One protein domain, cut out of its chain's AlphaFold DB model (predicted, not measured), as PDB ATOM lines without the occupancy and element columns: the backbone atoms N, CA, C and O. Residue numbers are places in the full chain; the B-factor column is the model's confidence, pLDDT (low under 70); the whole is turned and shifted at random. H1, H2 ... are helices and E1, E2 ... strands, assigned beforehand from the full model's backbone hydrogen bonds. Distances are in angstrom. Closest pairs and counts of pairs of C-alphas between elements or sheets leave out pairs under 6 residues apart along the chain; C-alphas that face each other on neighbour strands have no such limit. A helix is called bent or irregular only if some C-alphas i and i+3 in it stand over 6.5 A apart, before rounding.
ATOM      1  N   VAL A  18     -46.700  21.058 -23.843       91.31
ATOM      2  CA  VAL A  18     -47.802  21.384 -24.754       91.31
ATOM      3  C   VAL A  18     -47.699  22.862 -25.099       91.31
ATOM      4  O   VAL A  18     -47.581  23.694 -24.200       91.31
ATOM      5  N   VAL A  19     -47.755  23.186 -26.386       91.62
ATOM      6  CA  VAL A  19     -47.695  24.561 -26.895       91.62
ATOM      7  C   VAL A  19     -48.859  24.844 -27.852       91.62
ATOM      8  O   VAL A  19     -49.559  23.920 -28.273       91.62
ATOM      9  N   GLY A  20     -49.082  26.112 -28.200       89.62
ATOM     10  CA  GLY A  20     -49.975  26.473 -29.305       89.62
ATOM     11  C   GLY A  20     -49.376  26.140 -30.679       89.62
ATOM     12  O   GLY A  20     -48.271  25.610 -30.784       89.62
ATOM     13  N   ALA A  21     -50.094  26.455 -31.760       86.25
ATOM     14  CA  ALA A  21     -49.577  26.325 -33.134       86.25
ATOM     15  C   ALA A  21     -49.311  27.684 -33.804       86.25
ATOM     16  O   ALA A  21     -49.298  27.788 -35.030       86.25
ATOM     17  N   ASP A  22     -49.089  28.724 -33.002       83.50
ATOM     18  CA  ASP A  22     -48.720  30.044 -33.493       83.50
ATOM     19  C   ASP A  22     -47.203  30.126 -33.760       83.50
ATOM     20  O   ASP A  22     -46.428  29.363 -33.191       83.50
ATOM     21  N   PRO A  23     -46.719  31.061 -34.593       82.25
ATOM     22  CA  PRO A  23     -45.299  31.191 -34.950       82.25
ATOM     23  C   PRO A  23     -44.347  31.240 -33.743       82.25
ATOM     24  O   PRO A  23     -43.266  30.647 -33.770       82.25
ATOM     25  N   ALA A  24     -44.763  31.914 -32.666       85.19
ATOM     26  CA  ALA A  24     -44.019  31.952 -31.409       85.19
ATOM     27  C   ALA A  24     -43.926  30.554 -30.772       85.19
ATOM     28  O   ALA A  24     -42.835  30.093 -30.437       85.19
ATOM     29  N   ASP A  25     -45.048  29.845 -30.683       89.06
ATOM     30  CA  ASP A  25     -45.133  28.507 -30.099       89.06
ATOM     31  C   ASP A  25     -44.414  27.449 -30.943       89.06
ATOM     32  O   ASP A  25     -43.707  26.596 -30.410       89.06
ATOM     33  N   LEU A  26     -44.519  27.533 -32.271       86.69
ATOM     34  CA  LEU A  26     -43.785  26.667 -33.191       86.69
ATOM     35  C   LEU A  26     -42.274  26.885 -33.064       86.69
ATOM     36  O   LEU A  26     -41.502  25.933 -33.169       86.69
ATOM     37  N   THR A  27     -41.837  28.116 -32.784       88.62
ATOM     38  CA  THR A  27     -40.431  28.397 -32.468       88.62
ATOM     39  C   THR A  27     -40.016  27.706 -31.172       88.62
ATOM     40  O   THR A  27     -38.977  27.048 -31.147       88.62
ATOM     41  N   VAL A  28     -40.838  27.785 -30.121       92.19
ATOM     42  CA  VAL A  28     -40.595  27.069 -28.857       92.19
ATOM     43  C   VAL A  28     -40.513  25.561 -29.097       92.19
ATOM     44  O   VAL A  28     -39.523  24.946 -28.705       92.19
ATOM     45  N   ALA A  29     -41.479  24.974 -29.806       90.38
ATOM     46  CA  ALA A  29     -41.484  23.548 -30.127       90.38
ATOM     47  C   ALA A  29     -40.211  23.128 -30.873       90.38
ATOM     48  O   ALA A  29     -39.565  22.149 -30.504       90.38
ATOM     49  N   LEU A  30     -39.788  23.904 -31.875       90.06
ATOM     50  CA  LEU A  30     -38.548  23.645 -32.606       90.06
ATOM     51  C   LEU A  30     -37.315  23.717 -31.700       90.06
ATOM     52  O   LEU A  30     -36.416  22.887 -31.826       90.06
ATOM     53  N   TYR A  31     -37.252  24.669 -30.772       92.62
ATOM     54  CA  TYR A  31     -36.151  24.742 -29.812       92.62
ATOM     55  C   TYR A  31     -36.140  23.543 -28.861       92.62
ATOM     56  O   TYR A  31     -35.076  22.974 -28.624       92.62
ATOM     57  N   LEU A  32     -37.307  23.120 -28.377       92.94
ATOM     58  CA  LEU A  32     -37.460  21.981 -27.471       92.94
ATOM     59  C   LEU A  32     -37.016  20.652 -28.100       92.94
ATOM     60  O   LEU A  32     -36.463  19.803 -27.397       92.94
ATOM     61  N   THR A  33     -37.137  20.494 -29.424       90.00
ATOM     62  CA  THR A  33     -36.628  19.290 -30.114       90.00
ATOM     63  C   THR A  33     -35.117  19.107 -29.953       90.00
ATOM     64  O   THR A  33     -34.646  17.977 -29.860       90.00
ATOM     65  N   LYS A  34     -34.345  20.198 -29.818       91.75
ATOM     66  CA  LYS A  34     -32.890  20.141 -29.575       91.75
ATOM     67  C   LYS A  34     -32.532  19.575 -28.198       91.75
ATOM     68  O   LYS A  34     -31.397  19.156 -27.995       91.75
ATOM     69  N   PHE A  35     -33.486  19.573 -27.270       94.00
ATOM     70  CA  PHE A  35     -33.331  19.065 -25.909       94.00
ATOM     71  C   PHE A  35     -34.028  17.713 -25.703       94.00
ATOM     72  O   PHE A  35     -34.147  17.266 -24.568       94.00
ATOM     73  N   ASN A  36     -34.477  17.056 -26.781       90.31
ATOM     74  CA  ASN A  36     -35.220  15.790 -26.739       90.31
ATOM     75  C   ASN A  36     -36.497  15.840 -25.876       90.31
ATOM     76  O   ASN A  36     -36.916  14.822 -25.333       90.31
ATOM     77  N   VAL A  37     -37.120  17.013 -25.753       91.94
ATOM     78  CA  VAL A  37     -38.376  17.184 -25.012       91.94
ATOM     79  C   VAL A  37     -39.542  16.728 -25.887       91.94
ATOM     80  O   VAL A  37     -39.743  17.250 -26.990       91.94
ATOM     81  N   ASN A  38     -40.338  15.772 -25.403       90.56
ATOM     82  CA  ASN A  38     -41.494  15.248 -26.129       90.56
ATOM     83  C   ASN A  38     -42.628  16.286 -26.132       90.56
ATOM     84  O   ASN A  38     -43.393  16.394 -25.172       90.56
ATOM     85  N   THR A  39     -42.722  17.052 -27.218       91.44
ATOM     86  CA  THR A  39     -43.586  18.236 -27.330       91.44
ATOM     87  C   THR A  39     -44.760  17.987 -28.278       91.44
ATOM     88  O   THR A  39     -44.583  17.378 -29.333       91.44
ATOM     89  N   THR A  40     -45.944  18.504 -27.942       91.62
ATOM     90  CA  THR A  40     -47.092  18.577 -28.863       91.62
ATOM     91  C   THR A  40     -47.590  20.009 -29.022       91.62
ATOM     92  O   THR A  40     -47.527  20.803 -28.084       91.62
ATOM     93  N   ALA A  41     -48.082  20.331 -30.216       89.81
ATOM     94  CA  ALA A  41     -48.754  21.591 -30.503       89.81
ATOM     95  C   ALA A  41     -50.260  21.348 -30.660       89.81
ATOM     96  O   ALA A  41     -50.658  20.468 -31.422       89.81
ATOM     97  N   ILE A  42     -51.089  22.132 -29.968       90.25
ATOM     98  CA  ILE A  42     -52.554  22.058 -30.051       90.25
ATOM     99  C   ILE A  42     -53.086  23.397 -30.551       90.25
ATOM    100  O   ILE A  42     -52.785  24.441 -29.975       90.25
ATOM    101  N   SER A  43     -53.896  23.382 -31.608       87.62
ATOM    102  CA  SER A  43     -54.557  24.593 -32.093       87.62
ATOM    103  C   SER A  43     -55.853  24.308 -32.835       87.62
ATOM    104  O   SER A  43     -56.023  23.276 -33.487       87.62
ATOM    105  N   LYS A  44     -56.755  25.289 -32.799       86.44
ATOM    106  CA  LYS A  44     -57.986  25.260 -33.582       86.44
ATOM    107  C   LYS A  44     -57.684  25.410 -35.071       86.44
ATOM    108  O   LYS A  44     -58.254  24.692 -35.883       86.44
ATOM    109  N   ASP A  45     -56.732  26.275 -35.407       79.75
ATOM    110  CA  ASP A  45     -56.367  26.619 -36.776       79.75
ATOM    111  C   ASP A  45     -54.835  26.642 -36.918       79.75
ATOM    112  O   ASP A  45     -54.124  27.096 -36.022       79.75
ATOM    113  N   ILE A  46     -54.306  26.147 -38.043       63.84
ATOM    114  CA  ILE A  46     -52.846  26.074 -38.294       63.84
ATOM    115  C   ILE A  46     -52.223  27.408 -38.687       63.84
ATOM    116  O   ILE A  46     -51.011  27.549 -38.799       63.84
ATOM    117  N   SER A  47     -53.041  28.422 -38.885       62.25
ATOM    118  CA  SER A  47     -52.600  29.631 -39.543       62.25
ATOM    119  C   SER A  47     -53.059  30.795 -38.678       62.25
ATOM    120  O   SER A  47     -54.143  31.337 -38.863       62.25
ATOM    121  N   CYS A  48     -52.217  31.099 -37.686       66.94
ATOM    122  CA  CYS A  48     -52.276  32.237 -36.765       66.94
ATOM    123  C   CYS A  48     -52.568  33.576 -37.481       66.94
ATOM    124  O   CYS A  48     -52.668  33.657 -38.702       66.94
ATOM    125  N   ARG A  49     -52.574  34.687 -36.740       75.12
ATOM    126  CA  ARG A  49     -52.645  36.068 -37.251       75.12
ATOM    127  C   ARG A  49     -51.762  36.343 -38.473       75.12
ATOM    128  O   ARG A  49     -52.154  37.157 -39.297       75.12
ATOM    129  N   MET A  50     -50.627  35.655 -38.639       78.75
ATOM    130  CA  MET A  50     -49.783  35.768 -39.837       78.75
ATOM    131  C   MET A  50     -50.505  35.383 -41.137       78.75
ATOM    132  O   MET A  50     -50.273  36.012 -42.161       78.75
ATOM    133  N   ALA A  51     -51.437  34.430 -41.108       77.44
ATOM    134  CA  ALA A  51     -52.198  33.999 -42.282       77.44
ATOM    135  C   ALA A  51     -53.075  35.103 -42.886       77.44
ATOM    136  O   ALA A  51     -53.329  35.113 -44.089       77.44
ATOM    137  N   VAL A  52     -53.534  36.023 -42.036       81.75
ATOM    138  CA  VAL A  52     -54.414  37.146 -42.389       81.75
ATOM    139  C   VAL A  52     -53.719  38.500 -42.238       81.75
ATOM    140  O   VAL A  52     -54.351  39.541 -42.408       81.75
ATOM    141  N   ALA A  53     -52.429  38.499 -41.898       84.25
ATOM    142  CA  ALA A  53     -51.671  39.722 -41.723       84.25
ATOM    143  C   ALA A  53     -51.443  40.407 -43.082       84.25
ATOM    144  O   ALA A  53     -51.228  39.727 -44.094       84.25
ATOM    145  N   PRO A  54     -51.430  41.752 -43.108       87.25
ATOM    146  CA  PRO A  54     -50.861  42.503 -44.220       87.25
ATOM    147  C   PRO A  54     -49.408  42.079 -44.505       87.25
ATOM    148  O   PRO A  54     -48.800  41.352 -43.710       87.25
ATOM    149  N   PRO A  55     -48.824  42.529 -45.625       88.75
ATOM    150  CA  PRO A  55     -47.396  42.371 -45.857       88.75
ATOM    151  C   PRO A  55     -46.583  42.865 -44.657       88.75
ATOM    152  O   PRO A  55     -46.809  43.958 -44.141       88.75
ATOM    153  N   VAL A  56     -45.672  42.014 -44.207       86.25
ATOM    154  CA  VAL A  56     -44.773  42.235 -43.082       86.25
ATOM    155  C   VAL A  56     -43.495  42.860 -43.625       86.25
ATOM    156  O   VAL A  56     -42.879  42.319 -44.547       86.25
ATOM    157  N   ASP A  57     -43.125  44.004 -43.060       86.56
ATOM    158  CA  ASP A  57     -41.950  44.796 -43.450       86.56
ATOM    159  C   ASP A  57     -41.090  45.209 -42.240       86.56
ATOM    160  O   ASP A  57     -40.078  45.887 -42.367       86.56
ATOM    161  N   ASP A  58     -41.494  44.784 -41.043       85.44
ATOM    162  CA  ASP A  58     -40.862  45.075 -39.756       85.44
ATOM    163  C   ASP A  58     -40.050  43.889 -39.203       85.44
ATOM    164  O   ASP A  58     -39.519  43.954 -38.094       85.44
ATOM    165  N   HIS A  59     -39.909  42.808 -39.973       80.88
ATOM    166  CA  HIS A  59     -39.108  41.651 -39.593       80.88
ATOM    167  C   HIS A  59     -37.719  41.728 -40.239       80.88
ATOM    168  O   HIS A  59     -37.579  41.774 -41.455       80.88
ATOM    169  N   SER A  60     -36.660  41.682 -39.429       78.44
ATOM    170  CA  SER A  60     -35.275  41.986 -39.837       78.44
ATOM    171  C   SER A  60     -34.739  41.191 -41.035       78.44
ATOM    172  O   SER A  60     -33.847  41.658 -41.736       78.44
ATOM    173  N   GLU A  61     -35.253  39.984 -41.260       77.44
ATOM    174  CA  GLU A  61     -34.797  39.083 -42.327       77.44
ATOM    175  C   GLU A  61     -35.615  39.183 -43.626       77.44
ATOM    176  O   GLU A  61     -35.254  38.564 -44.627       77.44
ATOM    177  N   VAL A  62     -36.733  39.914 -43.624       80.06
ATOM    178  CA  VAL A  62     -37.716  39.921 -44.716       80.06
ATOM    179  C   VAL A  62     -38.359  41.299 -44.855       80.06
ATOM    180  O   VAL A  62     -38.903  41.841 -43.904       80.06
ATOM    181  N   SER A  63     -38.338  41.850 -46.067       81.56
ATOM    182  CA  SER A  63     -39.023  43.105 -46.385       81.56
ATOM    183  C   SER A  63     -40.203  42.829 -47.309       81.56
ATOM    184  O   SER A  63     -40.084  42.058 -48.266       81.56
ATOM    185  N   ASN A  64     -41.340  43.452 -47.002       86.19
ATOM    186  CA  ASN A  64     -42.580  43.397 -47.770       86.19
ATOM    187  C   ASN A  64     -43.044  41.971 -48.151       86.19
ATOM    188  O   ASN A  64     -43.422  41.698 -49.295       86.19
ATOM    189  N   VAL A  65     -43.011  41.031 -47.201       87.81
ATOM    190  CA  VAL A  65     -43.438  39.640 -47.432       87.81
ATOM    191  C   VAL A  65     -44.870  39.435 -46.935       87.81
ATOM    192  O   VAL A  65     -45.165  39.777 -45.793       87.81
ATOM    193  N   PRO A  66     -45.780  38.836 -47.729       87.75
ATOM    194  CA  PRO A  66     -47.115  38.490 -47.243       87.75
ATOM    195  C   PRO A  66     -47.034  37.630 -45.977       87.75
ATOM    196  O   PRO A  66     -46.329  36.620 -45.981       87.75
ATOM    197  N   GLY A  67     -47.784  37.968 -44.924       82.81
ATOM    198  CA  GLY A  67     -47.728  37.227 -43.658       82.81
ATOM    199  C   GLY A  67     -47.957  35.718 -43.820       82.81
ATOM    200  O   GLY A  67     -47.259  34.914 -43.203       82.81
ATOM    201  N   ALA A  68     -48.844  35.316 -44.737       80.81
ATOM    202  CA  ALA A  68     -49.085  33.909 -45.057       80.81
ATOM    203  C   ALA A  68     -47.822  33.182 -45.558       80.81
ATOM    204  O   ALA A  68     -47.588  32.035 -45.193       80.81
ATOM    205  N   ARG A  69     -46.966  33.858 -46.337       83.12
ATOM    206  CA  ARG A  69     -45.690  33.289 -46.804       83.12
ATOM    207  C   ARG A  69     -44.647  33.196 -45.703       83.12
ATOM    208  O   ARG A  69     -43.775  32.338 -45.769       83.12
ATOM    209  N   LEU A  70     -44.737  34.045 -44.685       81.56
ATOM    210  CA  LEU A  70     -43.851  33.954 -43.531       81.56
ATOM    211  C   LEU A  70     -44.182  32.777 -42.611       81.56
ATOM    212  O   LEU A  70     -43.316  32.376 -41.842       81.56
ATOM    213  N   ALA A  71     -45.386  32.203 -42.684       77.19
ATOM    214  CA  ALA A  71     -45.743  31.010 -41.916       77.19
ATOM    215  C   ALA A  71     -45.125  29.721 -42.500       77.19
ATOM    216  O   ALA A  71     -44.763  28.810 -41.751       77.19
ATOM    217  N   GLU A  72     -44.933  29.654 -43.824       79.38
ATOM    218  CA  GLU A  72     -44.460  28.448 -44.526       79.38
ATOM    219  C   GLU A  72     -43.127  27.881 -43.989       79.38
ATOM    220  O   GLU A  72     -43.025  26.661 -43.811       79.38
ATOM    221  N   PRO A  73     -42.091  28.692 -43.680       80.31
ATOM    222  CA  PRO A  73     -40.840  28.176 -43.130       80.31
ATOM    223  C   PRO A  73     -41.011  27.516 -41.758       80.31
ATOM    224  O   PRO A  73     -40.336  26.521 -41.482       80.31
ATOM    225  N   PHE A  74     -41.905  28.036 -40.908       79.12
ATOM    226  CA  PHE A  74     -42.194  27.445 -39.599       79.12
ATOM    227  C   PHE A  74     -42.869  26.090 -39.772       79.12
ATOM    228  O   PHE A  74     -42.381  25.094 -39.238       79.12
ATOM    229  N   GLU A  75     -43.913  26.017 -40.600       76.75
ATOM    230  CA  GLU A  75     -44.616  24.762 -40.879       76.75
ATOM    231  C   GLU A  75     -43.682  23.688 -41.449       76.75
ATOM    232  O   GLU A  75     -43.708  22.534 -41.017       76.75
ATOM    233  N   ASN A  76     -42.821  24.057 -42.401       81.31
ATOM    234  CA  ASN A  76     -41.878  23.128 -43.018       81.31
ATOM    235  C   ASN A  76     -40.842  22.604 -42.015       81.31
ATOM    236  O   ASN A  76     -40.489  21.423 -42.045       81.31
ATOM    237  N   ARG A  77     -40.365  23.460 -41.103       81.56
ATOM    238  CA  ARG A  77     -39.445  23.045 -40.037       81.56
ATOM    239  C   ARG A  77     -40.133  22.111 -39.048       81.56
ATOM    240  O   ARG A  77     -39.538  21.098 -38.691       81.56
ATOM    241  N   VAL A  78     -41.368  22.406 -38.654       78.56
ATOM    242  CA  VAL A  78     -42.140  21.596 -37.698       78.56
ATOM    243  C   VAL A  78     -42.438  20.212 -38.274       78.56
ATOM    244  O   VAL A  78     -42.143  19.210 -37.628       78.56
ATOM    245  N   LYS A  79     -42.877  20.141 -39.541       76.88
ATOM    246  CA  LYS A  79     -43.073  18.876 -40.277       76.88
ATOM    247  C   LYS A  79     -41.814  18.005 -40.321       76.88
ATOM    248  O   LYS A  79     -41.915  16.785 -40.338       76.88
ATOM    249  N   LYS A  80     -40.625  18.616 -40.349       82.56
ATOM    250  CA  LYS A  80     -39.347  17.892 -40.398       82.56
ATOM    251  C   LYS A  80     -38.923  17.305 -39.043       82.56
ATOM    252  O   LYS A  80     -38.131  16.370 -39.039       82.56
ATOM    253  N   HIS A  81     -39.410  17.838 -37.920       79.88
ATOM    254  CA  HIS A  81     -38.932  17.482 -36.575       79.88
ATOM    255  C   HIS A  81     -39.877  16.551 -35.790       79.88
ATOM    256  O   HIS A  81     -39.735  16.443 -34.576       79.88
ATOM    257  N   SER A  82     -40.818  15.865 -36.455       74.81
ATOM    258  CA  SER A  82     -41.752  14.906 -35.822       74.81
ATOM    259  C   SER A  82     -42.491  15.471 -34.599       74.81
ATOM    260  O   SER A  82     -42.707  14.778 -33.607       74.81
ATOM    261  N   ILE A  83     -42.841  16.760 -34.649       84.31
ATOM    262  CA  ILE A  83     -43.664  17.399 -33.621       84.31
ATOM    263  C   ILE A  83     -45.122  17.047 -33.916       84.31
ATOM    264  O   ILE A  83     -45.656  17.421 -34.963       84.31
ATOM    265  N   THR A  84     -45.779  16.372 -32.974       86.50
ATOM    266  CA  THR A  84     -47.193  16.017 -33.109       86.50
ATOM    267  C   THR A  84     -48.059  17.274 -33.054       86.50
ATOM    268  O   THR A  84     -48.077  17.976 -32.039       86.50
ATOM    269  N   MET A  85     -48.798  17.537 -34.134       85.62
ATOM    270  CA  MET A  85     -49.743  18.649 -34.231       85.62
ATOM    271  C   MET A  85     -51.185  18.150 -34.135       85.62
ATOM    272  O   MET A  85     -51.642  17.386 -34.987       85.62
ATOM    273  N   VAL A  86     -51.909  18.626 -33.126       87.88
ATOM    274  CA  VAL A  86     -53.343  18.399 -32.934       87.88
ATOM    275  C   VAL A  86     -54.086  19.645 -33.408       87.88
ATOM    276  O   VAL A  86     -53.931  20.729 -32.850       87.88
ATOM    277  N   ILE A  87     -54.861  19.500 -34.479       85.19
ATOM    278  CA  ILE A  87     -55.470  20.616 -35.217       85.19
ATOM    279  C   ILE A  87     -56.984  20.501 -35.122       85.19
ATOM    280  O   ILE A  87     -57.498  19.389 -35.058       85.19
TER     281      ILE A  87
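Overview. This is residues 18 to 87 of the 100 residues of an uncharacterized protein of Ignisphaera aggregans (UniProt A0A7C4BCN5). Two helices, H1 and H3, run side by side the same way, with a small parallel pair of strands, E1 and E2, near their last residues. At the other end, the short H2 packs on the first residues of H3, and the loop of residues 53 to 66 sticks out beyond them. The printed part has 70 residues with three named helices and two named strands, in the order H1, E1, H2, H3, E2; the class is mixed, helices and strands. It is compact, with a radius of gyration of the C-alphas of 12.4 A and spans of 35 by 25 by 16 A.

Arrangement. Residues 18 to 19 pair, parallel, with residues 40 to 41 of E1, residues 39 to 43. H1, residues 23 to 33, touches H3, residues 67 to 80, at a shallow tilt of 18 degrees, the same way; their closest C-alphas, of Leu 30 and Val 78, are 6.6 A apart. The closest C-alphas of H1 and E1, of Ala 29 and Thr 39, are 6.4 A apart. H2, residues 49 to 52, touches H3 with H3's residues 67 to 71 alone; the closest C-alphas, of Ala 51 and Ala 68, are 4.2 A apart. H1 and H2 are only just apart, at 8.1 A. E2, residues 84 to 87, is the parallel neighbour of E1 at 10 degrees; N 41 and O 84 are 3.0 A apart and N 86 and O 41 2.8 A, within hydrogen-bond range. E1, H2, H3 and E2 form a strand-helix-strand unit, parallel neighbour strands with helices between, with a right-handed crossover. Every O i to N i+4 pair is within hydrogen-bond range in H1, 7 of 10 in H3, and H2 is too short for one.

Along the chain. H1 begins at C-alpha 23 (-45.299, 31.191, -34.950) and is 15.5 A long. E1 measures 13.5 A, H2 5.5 A and E2 9.7 A. H3 measures 21.3 A and is irregular, but only just: C-alphas 70 and 73 are 6.53 A apart. E2 ends at C-alpha 87 (-55.470, 20.616, -35.217).

Size, cuts and confidence. The C-alphas farthest apart, of Asn 36 and Pro 54, are 35.6 A apart. The printed part has no cut. The link from H2 to H3, 14 residues, is long; the other three are tight. Mean pLDDT of the printed part is 84.1, with residues 46 to 48 under 70.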